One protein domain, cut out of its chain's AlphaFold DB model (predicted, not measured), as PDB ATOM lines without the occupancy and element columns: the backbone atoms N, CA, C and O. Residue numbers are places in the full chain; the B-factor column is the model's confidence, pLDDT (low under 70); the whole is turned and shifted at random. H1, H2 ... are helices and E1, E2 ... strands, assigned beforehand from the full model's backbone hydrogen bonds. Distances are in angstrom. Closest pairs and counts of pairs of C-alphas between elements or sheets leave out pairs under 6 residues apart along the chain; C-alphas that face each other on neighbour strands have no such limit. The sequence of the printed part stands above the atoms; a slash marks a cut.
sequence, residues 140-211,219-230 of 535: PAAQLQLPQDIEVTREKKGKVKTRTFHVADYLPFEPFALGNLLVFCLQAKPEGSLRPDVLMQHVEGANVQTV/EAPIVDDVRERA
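This is residues 140 to 211 and 219 to 230 of the 535 residues of the protein "UDP-N-acetylenolpyruvoylglucosamine reductase" of Denitrobacterium detoxificans (UniProt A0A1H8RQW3). Two antiparallel hairpins make the picture: a long arm, E1 and E2, whose tip at residues 155 to 160 sticks out free, and a shorter hairpin, E3 and E4, in the body, with little H1 between them along the chain. H3 packs over one face of the E3-E4 hairpin, while H2 and E5 lie beyond E4 on the side away from E3. Look for 84 printed residues with three named helices and five named strands, in the order E1 E2 H1 E3 E4 H2 E5 H3; each hairpin is its own two-stranded antiparallel sheet, and the class is mixed, helices and strands. The whole is only just compact, close to loose, with a radius of gyration of the C-alphas of 14.3 A and spans of 46 by 31 by 20 A.

Start at Pro 140 and pass residues 140 to 148, which hold no named element, to reach E1, residues 149 to 156. It forms a hairpin with E2, residues 159 to 166, at 160 degrees between directions; look for N 152 and O 163, 2.8 A apart. H1, residues 167 to 170, follows, and its Tyr 170 has its C-alpha 5.1 A from that of Gln 187 in E4, residues 181 to 187. E4 forms a hairpin with E3, residues 176 to 178, at 144 degrees, with N 183 and O 176 2.8 A apart. H2, residues 196 to 201, comes closest to E1 at the C-alphas of Leu 199 and Ile 150, 7.4 A apart. E5, residues 208 to 211, pairs with no named strand; E4 and E5 are near each other, with 6 pairs of C-alphas within 10 A. H3, residues 223 to 230, comes closest to E4 at the C-alphas of Ala 230 and Val 183, 7.2 A apart. In H2 and H3 every O i to N i+4 pair is within hydrogen-bond range; H1 is too short for such a pair.

Find C-alpha 149 at (-3.460, -6.300, 108.778); from there E1 runs 22.5 A to C-alpha 156. E2 returns over 23.0 A to C-alpha 166 at (-6.593, -3.054, 107.657). H1 spans 5.7 A, E3 7.0 A, E4 19.4 A, H2 8.7 A and E5 7.5 A. H3 runs 10.3 A and ends at C-alpha 230, (10.209, 15.103, 106.174).

The two C-alphas farthest apart are those of Gly 158 and Glu 228, 46.4 A. Residues 212 to 218 are not printed, and C-alphas 211 and 219 stand 22.0 A apart across this cut. Of the links that are printed whole, none is long. Mean pLDDT of the printed part is 93.3, and no printed residue is under 70.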
ATOM      1  N   PRO A 140      17.850   0.822 106.375       96.94
ATOM      2  CA  PRO A 140      17.228   1.631 105.333       96.94
ATOM      3  C   PRO A 140      15.725   1.347 105.236       96.94
ATOM      4  O   PRO A 140      15.308   0.214 104.991       96.94
ATOM      5  N   ALA A 141      14.903   2.381 105.408       97.31
ATOM      6  CA  ALA A 141      13.453   2.253 105.525       97.31
ATOM      7  C   ALA A 141      12.794   1.702 104.251       97.31
ATOM      8  O   ALA A 141      11.744   1.073 104.330       97.31
ATOM      9  N   ALA A 142      13.438   1.862 103.091       96.94
ATOM     10  CA  ALA A 142      12.987   1.287 101.822       96.94
ATOM     11  C   ALA A 142      12.975  -0.257 101.810       96.94
ATOM     12  O   ALA A 142      12.343  -0.854 100.944       96.94
ATOM     13  N   GLN A 143      13.675  -0.909 102.747       96.19
ATOM     14  CA  GLN A 143      13.684  -2.371 102.891       96.19
ATOM     15  C   GLN A 143      12.517  -2.889 103.743       96.19
ATOM     16  O   GLN A 143      12.291  -4.097 103.801       96.19
ATOM     17  N   LEU A 144      11.794  -1.998 104.429       96.44
ATOM     18  CA  LEU A 144      10.720  -2.365 105.342       96.44
ATOM     19  C   LEU A 144       9.396  -2.516 104.598       96.44
ATOM     20  O   LEU A 144       9.079  -1.751 103.688       96.44
ATOM     21  N   GLN A 145       8.591  -3.481 105.033       94.75
ATOM     22  CA  GLN A 145       7.238  -3.690 104.528       94.75
ATOM     23  C   GLN A 145       6.239  -3.475 105.655       94.75
ATOM     24  O   GLN A 145       6.378  -4.041 106.740       94.75
ATOM     25  N   LEU A 146       5.222  -2.651 105.399       95.75
ATOM     26  CA  LEU A 146       4.112  -2.529 106.332       95.75
ATOM     27  C   LEU A 146       3.232  -3.785 106.268       95.75
ATOM     28  O   LEU A 146       2.966  -4.284 105.171       95.75
ATOM     29  N   PRO A 147       2.741  -4.281 107.417       95.75
ATOM     30  CA  PRO A 147       1.783  -5.376 107.427       95.75
ATOM     31  C   PRO A 147       0.471  -4.939 106.764       95.75
ATOM     32  O   PRO A 147       0.064  -3.782 106.880       95.75
ATOM     33  N   GLN A 148      -0.213  -5.871 106.096       95.94
ATOM     34  CA  GLN A 148      -1.547  -5.607 105.540       95.94
ATOM     35  C   GLN A 148      -2.567  -5.383 106.659       95.94
ATOM     36  O   GLN A 148      -3.312  -4.401 106.639       95.94
ATOM     37  N   ASP A 149      -2.528  -6.264 107.661       95.56
ATOM     38  CA  ASP A 149      -3.460  -6.300 108.778       95.56
ATOM     39  C   ASP A 149      -2.725  -6.297 110.114       95.56
ATOM     40  O   ASP A 149      -1.660  -6.894 110.266       95.56
ATOM     41  N   ILE A 150      -3.331  -5.651 111.109       94.06
ATOM     42  CA  ILE A 150      -2.857  -5.664 112.494       94.06
ATOM     43  C   ILE A 150      -3.994  -6.075 113.415       94.06
ATOM     44  O   ILE A 150      -5.054  -5.446 113.436       94.06
ATOM     45  N   GLU A 151      -3.752  -7.084 114.247       91.38
ATOM     46  CA  GLU A 151      -4.682  -7.496 115.292       91.38
ATOM     47  C   GLU A 151      -4.288  -6.904 116.644       91.38
ATOM     48  O   GLU A 151      -3.222  -7.172 117.192       91.38
ATOM     49  N   VAL A 152      -5.183  -6.111 117.228       87.25
ATOM     50  CA  VAL A 152      -4.980  -5.523 118.551       87.25
ATOM     51  C   VAL A 152      -5.961  -6.139 119.532       87.25
ATOM     52  O   VAL A 152      -7.171  -5.908 119.458       87.25
ATOM     53  N   THR A 153      -5.425  -6.870 120.504       86.94
ATOM     54  CA  THR A 153      -6.201  -7.439 121.607       86.94
ATOM     55  C   THR A 153      -6.103  -6.546 122.838       86.94
ATOM     56  O   THR A 153      -5.016  -6.207 123.298       86.94
ATOM     57  N   ARG A 154      -7.252  -6.136 123.384       81.69
ATOM     58  CA  ARG A 154      -7.340  -5.358 124.625       81.69
ATOM     59  C   ARG A 154      -8.166  -6.105 125.653       81.69
ATOM     60  O   ARG A 154      -9.317  -6.456 125.392       81.69
ATOM     61  N   GLU A 155      -7.614  -6.253 126.849       84.69
ATOM     62  CA  GLU A 155      -8.359  -6.707 128.014       84.69
ATOM     63  C   GLU A 155      -8.783  -5.504 128.860       84.69
ATOM     64  O   GLU A 155      -7.967  -4.671 129.258       84.69
ATOM     65  N   LYS A 156     -10.083  -5.379 129.130       80.81
ATOM     66  CA  LYS A 156     -10.599  -4.347 130.035       80.81
ATOM     67  C   LYS A 156     -11.667  -4.940 130.939       80.81
ATOM     68  O   LYS A 156     -12.707  -5.384 130.458       80.81
ATOM     69  N   LYS A 157     -11.425  -4.893 132.256       82.56
ATOM     70  CA  LYS A 157     -12.322  -5.444 133.291       82.56
ATOM     71  C   LYS A 157     -12.693  -6.920 133.024       82.56
ATOM     72  O   LYS A 157     -13.870  -7.265 133.066       82.56
ATOM     73  N   GLY A 158     -11.710  -7.757 132.677       82.88
ATOM     74  CA  GLY A 158     -11.897  -9.193 132.416       82.88
ATOM     75  C   GLY A 158     -12.592  -9.545 131.094       82.88
ATOM     76  O   GLY A 158     -12.917 -10.705 130.864       82.88
ATOM     77  N   LYS A 159     -12.855  -8.564 130.217       80.06
ATOM     78  CA  LYS A 159     -13.348  -8.804 128.852       80.06
ATOM     79  C   LYS A 159     -12.216  -8.601 127.855       80.06
ATOM     80  O   LYS A 159     -11.675  -7.496 127.771       80.06
ATOM     81  N   VAL A 160     -11.920  -9.642 127.083       84.81
ATOM     82  CA  VAL A 160     -10.979  -9.602 125.962       84.81
ATOM     83  C   VAL A 160     -11.733  -9.171 124.707       84.81
ATOM     84  O   VAL A 160     -12.779  -9.728 124.375       84.81
ATOM     85  N   LYS A 161     -11.233  -8.139 124.028       85.19
ATOM     86  CA  LYS A 161     -11.716  -7.710 122.714       85.19
ATOM     87  C   LYS A 161     -10.539  -7.637 121.755       85.19
ATOM     88  O   LYS A 161      -9.623  -6.850 121.990       85.19
ATOM     89  N   THR A 162     -10.614  -8.399 120.676       87.00
ATOM     90  CA  THR A 162      -9.678  -8.321 119.554       87.00
ATOM     91  C   THR A 162     -10.311  -7.508 118.440       87.00
ATOM     92  O   THR A 162     -11.508  -7.629 118.171       87.00
ATOM     93  N   ARG A 163      -9.522  -6.625 117.837       88.31
ATOM     94  CA  ARG A 163      -9.918  -5.835 116.679       88.31
ATOM     95  C   ARG A 163      -8.828  -5.920 115.627       88.31
ATOM     96  O   ARG A 163      -7.676  -5.629 115.938       88.31
ATOM     97  N   THR A 164      -9.227  -6.238 114.408       91.00
ATOM     98  CA  THR A 164      -8.361  -6.209 113.230       91.00
ATOM     99  C   THR A 164      -8.428  -4.827 112.583       91.00
ATOM    100  O   THR A 164      -9.495  -4.207 112.518       91.00
ATOM    101  N   PHE A 165      -7.276  -4.321 112.162       92.19
ATOM    102  CA  PHE A 165      -7.108  -3.067 111.441       92.19
ATOM    103  C   PHE A 165      -6.478  -3.379 110.087       92.19
ATOM    104  O   PHE A 165      -5.345  -3.849 110.058       92.19
ATOM    105  N   HIS A 166      -7.179  -3.073 108.996       94.88
ATOM    106  CA  HIS A 166      -6.593  -3.054 107.657       94.88
ATOM    107  C   HIS A 166      -5.757  -1.777 107.526       94.88
ATOM    108  O   HIS A 166      -6.301  -0.674 107.586       94.88
ATOM    109  N   VAL A 167      -4.432  -1.895 107.428       95.50
ATOM    110  CA  VAL A 167      -3.506  -0.752 107.548       95.50
ATOM    111  C   VAL A 167      -3.742   0.284 106.448       95.50
ATOM    112  O   VAL A 167      -3.762   1.481 106.737       95.50
ATOM    113  N   ALA A 168      -4.004  -0.172 105.220       95.69
ATOM    114  CA  ALA A 168      -4.279   0.688 104.069       95.69
ATOM    115  C   ALA A 168      -5.460   1.646 104.301       95.69
ATOM    116  O   ALA A 168      -5.422   2.781 103.837       95.69
ATOM    117  N   ASP A 169      -6.462   1.252 105.097       95.31
ATOM    118  CA  ASP A 169      -7.611   2.112 105.391       95.31
ATOM    119  C   ASP A 169      -7.213   3.389 106.147       95.31
ATOM    120  O   ASP A 169      -7.967   4.360 106.136       95.31
ATOM    121  N   TYR A 170      -6.072   3.400 106.840       95.88
ATOM    122  CA  TYR A 170      -5.614   4.527 107.657       95.88
ATOM    123  C   TYR A 170      -4.536   5.372 106.972       95.88
ATOM    124  O   TYR A 170      -4.175   6.415 107.517       95.88
ATOM    125  N   LEU A 171      -4.038   4.939 105.812       96.38
ATOM    126  CA  LEU A 171      -2.971   5.590 105.059       96.38
ATOM    127  C   LEU A 171      -3.578   6.410 103.907       96.38
ATOM    128  O   LEU A 171      -4.016   5.831 102.917       96.38
ATOM    129  N   PRO A 172      -3.611   7.755 103.983       96.19
ATOM    130  CA  PRO A 172      -4.152   8.578 102.902       96.19
ATOM    131  C   PRO A 172      -3.253   8.602 101.654       96.19
ATOM    132  O   PRO A 172      -3.691   9.053 100.600       96.19
ATOM    133  N   PHE A 173      -2.004   8.149 101.771       96.12
ATOM    134  CA  PHE A 173      -1.042   8.016 100.681       96.12
ATOM    135  C   PHE A 173      -0.060   6.873 100.981       96.12
ATOM    136  O   PHE A 173       0.063   6.440 102.131       96.12
ATOM    137  N   GLU A 174       0.663   6.414  99.958       96.00
ATOM    138  CA  GLU A 174       1.694   5.383 100.107       96.00
ATOM    139  C   GLU A 174       2.904   5.889 100.917       96.00
ATOM    140  O   GLU A 174       3.522   6.889 100.539       96.00
ATOM    141  N   PRO A 175       3.280   5.208 102.014       97.38
ATOM    142  CA  PRO A 175       4.485   5.526 102.773       97.38
ATOM    143  C   PRO A 175       5.735   5.564 101.898       97.38
ATOM    144  O   PRO A 175       5.866   4.800 100.945       97.38
ATOM    145  N   PHE A 176       6.695   6.408 102.264       97.88
ATOM    146  CA  PHE A 176       7.967   6.514 101.553       97.88
ATOM    147  C   PHE A 176       9.145   6.568 102.524       97.88
ATOM    148  O   PHE A 176       8.988   6.860 103.709       97.88
ATOM    149  N   ALA A 177      10.336   6.283 102.002       97.88
ATOM    150  CA  ALA A 177      11.580   6.310 102.755       97.88
ATOM    151  C   ALA A 177      12.406   7.567 102.446       97.88
ATOM    152  O   ALA A 177      12.397   8.046 101.313       97.88
ATOM    153  N   LEU A 178      13.144   8.051 103.446       97.12
ATOM    154  CA  LEU A 178      14.280   8.971 103.316       97.12
ATOM    155  C   LEU A 178      15.451   8.360 104.093       97.12
ATOM    156  O   LEU A 178      15.546   8.503 105.315       97.12
ATOM    157  N   GLY A 179      16.272   7.561 103.408       97.12
ATOM    158  CA  GLY A 179      17.307   6.744 104.042       97.12
ATOM    159  C   GLY A 179      16.710   5.824 105.114       97.12
ATOM    160  O   GLY A 179      15.909   4.939 104.816       97.12
ATOM    161  N   ASN A 180      17.075   6.057 106.372       98.00
ATOM    162  CA  ASN A 180      16.612   5.332 107.553       98.00
ATOM    163  C   ASN A 180      15.283   5.860 108.127       98.00
ATOM    164  O   ASN A 180      14.820   5.347 109.145       98.00
ATOM    165  N   LEU A 181      14.664   6.880 107.523       98.25
ATOM    166  CA  LEU A 181      13.351   7.378 107.939       98.25
ATOM    167  C   LEU A 181      12.236   6.731 107.125       98.25
ATOM    168  O   LEU A 181      12.183   6.903 105.910       98.25
ATOM    169  N   LEU A 182      11.303   6.061 107.799       98.50
ATOM    170  CA  LEU A 182      10.017   5.676 107.225       98.50
ATOM    171  C   LEU A 182       8.992   6.779 107.498       98.50
ATOM    172  O   LEU A 182       8.719   7.104 108.656       98.50
ATOM    173  N   VAL A 183       8.411   7.341 106.442       98.56
ATOM    174  CA  VAL A 183       7.446   8.442 106.519       98.56
ATOM    175  C   VAL A 183       6.072   7.963 106.075       98.56
ATOM    176  O   VAL A 183       5.910   7.420 104.985       98.56
ATOM    177  N   PHE A 184       5.063   8.188 106.912       98.06
ATOM    178  CA  PHE A 184       3.672   7.843 106.618       98.06
ATOM    179  C   PHE A 184       2.705   8.803 107.304       98.06
ATOM    180  O   PHE A 184       3.054   9.498 108.257       98.06
ATOM    181  N   CYS A 185       1.456   8.826 106.848       97.75
ATOM    182  CA  CYS A 185       0.383   9.558 107.508       97.75
ATOM    183  C   CYS A 185      -0.679   8.593 108.025       97.75
ATOM    184  O   CYS A 185      -1.059   7.673 107.316       97.75
ATOM    185  N   LEU A 186      -1.165   8.803 109.248       96.75
ATOM    186  CA  LEU A 186      -2.305   8.075 109.796       96.75
ATOM    187  C   LEU A 186      -3.498   9.011 109.949       96.75
ATOM    188  O   LEU A 186      -3.395  10.063 110.583       96.75
ATOM    189  N   GLN A 187      -4.641   8.593 109.410       95.31
ATOM    190  CA  GLN A 187      -5.923   9.253 109.614       95.31
ATOM    191  C   GLN A 187      -6.628   8.699 110.861       95.31
ATOM    192  O   GLN A 187      -6.914   7.507 110.966       95.31
ATOM    193  N   ALA A 188      -6.975   9.569 111.803       91.81
ATOM    194  CA  ALA A 188      -7.882   9.246 112.893       91.81
ATOM    195  C   ALA A 188      -9.333   9.233 112.387       91.81
ATOM    196  O   ALA A 188      -9.797  10.214 111.802       91.81
ATOM    197  N   LYS A 189     -10.065   8.141 112.649       88.50
ATOM    198  CA  LYS A 189     -11.465   7.980 112.237       88.50
ATOM    199  C   LYS A 189     -12.411   7.837 113.442       88.50
ATOM    200  O   LYS A 189     -11.971   7.374 114.501       88.50
ATOM    201  N   PRO A 190     -13.705   8.192 113.316       83.94
ATOM    202  CA  PRO A 190     -14.695   8.044 114.393       83.94
ATOM    203  C   PRO A 190     -14.812   6.618 114.953       83.94
ATOM    204  O   PRO A 190     -14.969   6.409 116.155       83.94
ATOM    205  N   GLU A 191     -14.706   5.626 114.078       80.06
ATOM    206  CA  GLU A 191     -14.771   4.202 114.372       80.06
ATOM    207  C   GLU A 191     -13.508   3.687 115.069       80.06
ATOM    208  O   GLU A 191     -13.532   2.602 115.649       80.06
ATOM    209  N   GLY A 192     -12.402   4.431 115.046       81.06
ATOM    210  CA  GLY A 192     -11.139   4.094 115.696       81.06
ATOM    211  C   GLY A 192      -9.932   4.682 114.969       81.06
ATOM    212  O   GLY A 192     -10.013   5.070 113.810       81.06
ATOM    213  N   SER A 193      -8.793   4.725 115.656       87.12
ATOM    214  CA  SER A 193      -7.511   5.142 115.085       87.12
ATOM    215  C   SER A 193      -6.462   4.048 115.261       87.12
ATOM    216  O   SER A 193      -6.376   3.412 116.319       87.12
ATOM    217  N   LEU A 194      -5.659   3.840 114.219       92.12
ATOM    218  CA  LEU A 194      -4.415   3.088 114.313       92.12
ATOM    219  C   LEU A 194      -3.351   3.999 114.935       92.12
ATOM    220  O   LEU A 194      -3.237   5.165 114.565       92.12
ATOM    221  N   ARG A 195      -2.599   3.494 115.917       93.06
ATOM    222  CA  ARG A 195      -1.519   4.267 116.545       93.06
ATOM    223  C   ARG A 195      -0.182   3.954 115.866       93.06
ATOM    224  O   ARG A 195       0.042   2.786 115.542       93.06
ATOM    225  N   PRO A 196       0.720   4.938 115.719       95.62
ATOM    226  CA  PRO A 196       2.006   4.738 115.049       95.62
ATOM    227  C   PRO A 196       2.906   3.733 115.783       95.62
ATOM    228  O   PRO A 196       3.544   2.910 115.143       95.62
ATOM    229  N   ASP A 197       2.915   3.738 117.120       93.62
ATOM    230  CA  ASP A 197       3.687   2.792 117.939       93.62
ATOM    231  C   ASP A 197       3.218   1.345 117.734       93.62
ATOM    232  O   ASP A 197       4.030   0.431 117.644       93.62
ATOM    233  N   VAL A 198       1.903   1.143 117.615       94.19
ATOM    234  CA  VAL A 198       1.312  -0.181 117.378       94.19
ATOM    235  C   VAL A 198       1.602  -0.658 115.961       94.19
ATOM    236  O   VAL A 198       1.949  -1.822 115.792       94.19
ATOM    237  N   LEU A 199       1.501   0.227 114.961       95.94
ATOM    238  CA  LEU A 199       1.890  -0.087 113.585       95.94
ATOM    239  C   LEU A 199       3.337  -0.577 113.541       95.94
ATOM    240  O   LEU A 199       3.598  -1.684 113.082       95.94
ATOM    241  N   MET A 200       4.258   0.203 114.101       96.31
ATOM    242  CA  MET A 200       5.682  -0.098 114.007       96.31
ATOM    243  C   MET A 200       6.124  -1.334 114.802       96.31
ATOM    244  O   MET A 200       7.114  -1.953 114.433       96.31
ATOM    245  N   GLN A 201       5.390  -1.750 115.841       94.31
ATOM    246  CA  GLN A 201       5.633  -3.032 116.528       94.31
ATOM    247  C   GLN A 201       5.414  -4.257 115.628       94.31
ATOM    248  O   GLN A 201       5.956  -5.320 115.918       94.31
ATOM    249  N   HIS A 202       4.626  -4.110 114.560       95.31
ATOM    250  CA  HIS A 202       4.304  -5.178 113.611       95.31
ATOM    251  C   HIS A 202       5.101  -5.065 112.303       95.31
ATOM    252  O   HIS A 202       4.869  -5.840 111.380       95.31
ATOM    253  N   VAL A 203       6.031  -4.107 112.204       96.12
ATOM    254  CA  VAL A 203       6.950  -3.993 111.066       96.12
ATOM    255  C   VAL A 203       8.218  -4.774 111.400       96.12
ATOM    256  O   VAL A 203       9.038  -4.345 112.217       96.12
ATOM    257  N   GLU A 204       8.374  -5.942 110.782       94.50
ATOM    258  CA  GLU A 204       9.523  -6.818 111.014       94.50
ATOM    259  C   GLU A 204      10.843  -6.137 110.620       94.50
ATOM    260  O   GLU A 204      10.937  -5.444 109.609       94.50
ATOM    261  N   GLY A 205      11.881  -6.309 111.443       94.12
ATOM    262  CA  GLY A 205      13.223  -5.782 111.164       94.12
ATOM    263  C   GLY A 205      13.394  -4.263 111.305       94.12
ATOM    264  O   GLY A 205      14.518  -3.786 111.182       94.12
ATOM    265  N   ALA A 206      12.339  -3.501 111.627       93.38
ATOM    266  CA  ALA A 206      12.395  -2.034 111.669       93.38
ATOM    267  C   ALA A 206      13.432  -1.463 112.652       93.38
ATOM    268  O   ALA A 206      13.980  -0.391 112.398       93.38
ATOM    269  N   ASN A 207      13.690  -2.158 113.771       95.31
ATOM    270  CA  ASN A 207      14.580  -1.708 114.849       95.31
ATOM    271  C   ASN A 207      14.375  -0.211 115.176       95.31
ATOM    272  O   ASN A 207      15.251   0.624 114.949       95.31
ATOM    273  N   VAL A 208      13.159   0.126 115.611       95.81
ATOM    274  CA  VAL A 208      12.697   1.511 115.777       95.81
ATOM    275  C   VAL A 208      13.503   2.233 116.854       95.81
ATOM    276  O   VAL A 208      13.506   1.819 118.013       95.81
ATOM    277  N   GLN A 209      14.124   3.349 116.481       93.56
ATOM    278  CA  GLN A 209      14.898   4.203 117.380       93.56
ATOM    279  C   GLN A 209      14.047   5.345 117.937       93.56
ATOM    280  O   GLN A 209      13.973   5.537 119.152       93.56
ATOM    281  N   THR A 210      13.368   6.090 117.059       94.25
ATOM    282  CA  THR A 210      12.434   7.153 117.448       94.25
ATOM    283  C   THR A 210      11.215   7.216 116.532       94.25
ATOM    284  O   THR A 210      11.283   6.898 115.350       94.25
ATOM    285  N   VAL A 211      10.081   7.642 117.095       96.81
ATOM    286  CA  VAL A 211       8.839   7.934 116.363       96.81
ATOM    287  C   VAL A 211       8.492   9.395 116.618       96.81
ATOM    288  O   VAL A 211       8.340   9.804 117.774       96.81
ATOM    289  N   GLU A 219      -7.168  18.337 106.469       93.75
ATOM    290  CA  GLU A 219      -7.535  17.584 105.276       93.75
ATOM    291  C   GLU A 219      -6.397  16.629 104.902       93.75
ATOM    292  O   GLU A 219      -5.310  16.692 105.484       93.75
ATOM    293  N   ALA A 220      -6.656  15.716 103.963       94.12
ATOM    294  CA  ALA A 220      -5.626  14.804 103.488       94.12
ATOM    295  C   ALA A 220      -4.450  15.623 102.920       94.12
ATOM    296  O   ALA A 220      -4.678  16.500 102.083       94.12
ATOM    297  N   PRO A 221      -3.214  15.392 103.389       95.19
ATOM    298  CA  PRO A 221      -2.091  16.234 103.005       95.19
ATOM    299  C   PRO A 221      -1.646  15.974 101.567       95.19
ATOM    300  O   PRO A 221      -1.696  14.842 101.081       95.19
ATOM    301  N   ILE A 222      -1.130  17.019 100.920       95.81
ATOM    302  CA  ILE A 222      -0.400  16.900  99.658       95.81
ATOM    303  C   ILE A 222       0.944  16.225  99.957       95.81
ATOM    304  O   ILE A 222       1.654  16.615 100.886       95.81
ATOM    305  N   VAL A 223       1.291  15.185  99.194       95.31
ATOM    306  CA  VAL A 223       2.486  14.362  99.460       95.31
ATOM    307  C   VAL A 223       3.776  15.182  99.359       95.31
ATOM    308  O   VAL A 223       4.689  14.962 100.152       95.31
ATOM    309  N   ASP A 224       3.845  16.156  98.453       95.12
ATOM    310  CA  ASP A 224       5.026  17.011  98.291       95.12
ATOM    311  C   ASP A 224       5.271  17.903  99.521       95.12
ATOM    312  O   ASP A 224       6.395  17.948 100.021       95.12
ATOM    313  N   ASP A 225       4.220  18.481 100.115       95.12
ATOM    314  CA  ASP A 225       4.319  19.218 101.388       95.12
ATOM    315  C   ASP A 225       4.825  18.309 102.523       95.12
ATOM    316  O   ASP A 225       5.574  18.722 103.414       95.12
ATOM    317  N   VAL A 226       4.412  17.036 102.514       97.25
ATOM    318  CA  VAL A 226       4.895  16.036 103.475       97.25
ATOM    319  C   VAL A 226       6.369  15.721 103.247       97.25
ATOM    320  O   VAL A 226       7.115  15.617 104.222       97.25
ATOM    321  N   ARG A 227       6.804  15.595 101.988       96.44
ATOM    322  CA  ARG A 227       8.213  15.373 101.635       96.44
ATOM    323  C   ARG A 227       9.093  16.524 102.096       96.44
ATOM    324  O   ARG A 227      10.133  16.255 102.689       96.44
ATOM    325  N   GLU A 228       8.668  17.770 101.913       94.25
ATOM    326  CA  GLU A 228       9.425  18.944 102.367       94.25
ATOM    327  C   GLU A 228       9.611  18.944 103.893       94.25
ATOM    328  O   GLU A 228      10.726  19.094 104.403       94.25
ATOM    329  N   ARG A 229       8.540  18.682 104.652       95.56
ATOM    330  CA  ARG A 229       8.626  18.580 106.120       95.56
ATOM    331  C   ARG A 229       9.485  17.404 106.576       95.56
ATOM    332  O   ARG A 229      10.213  17.521 107.561       95.56
ATOM    333  N   ALA A 230       9.399  16.276 105.878       97.31
ATOM    334  CA  ALA A 230      10.209  15.103 106.174       97.31
ATOM    335  C   ALA A 230      11.697  15.350 105.883       97.31
ATOM    336  O   ALA A 230      12.527  14.970 106.703       97.31
TER     337      ALA A 230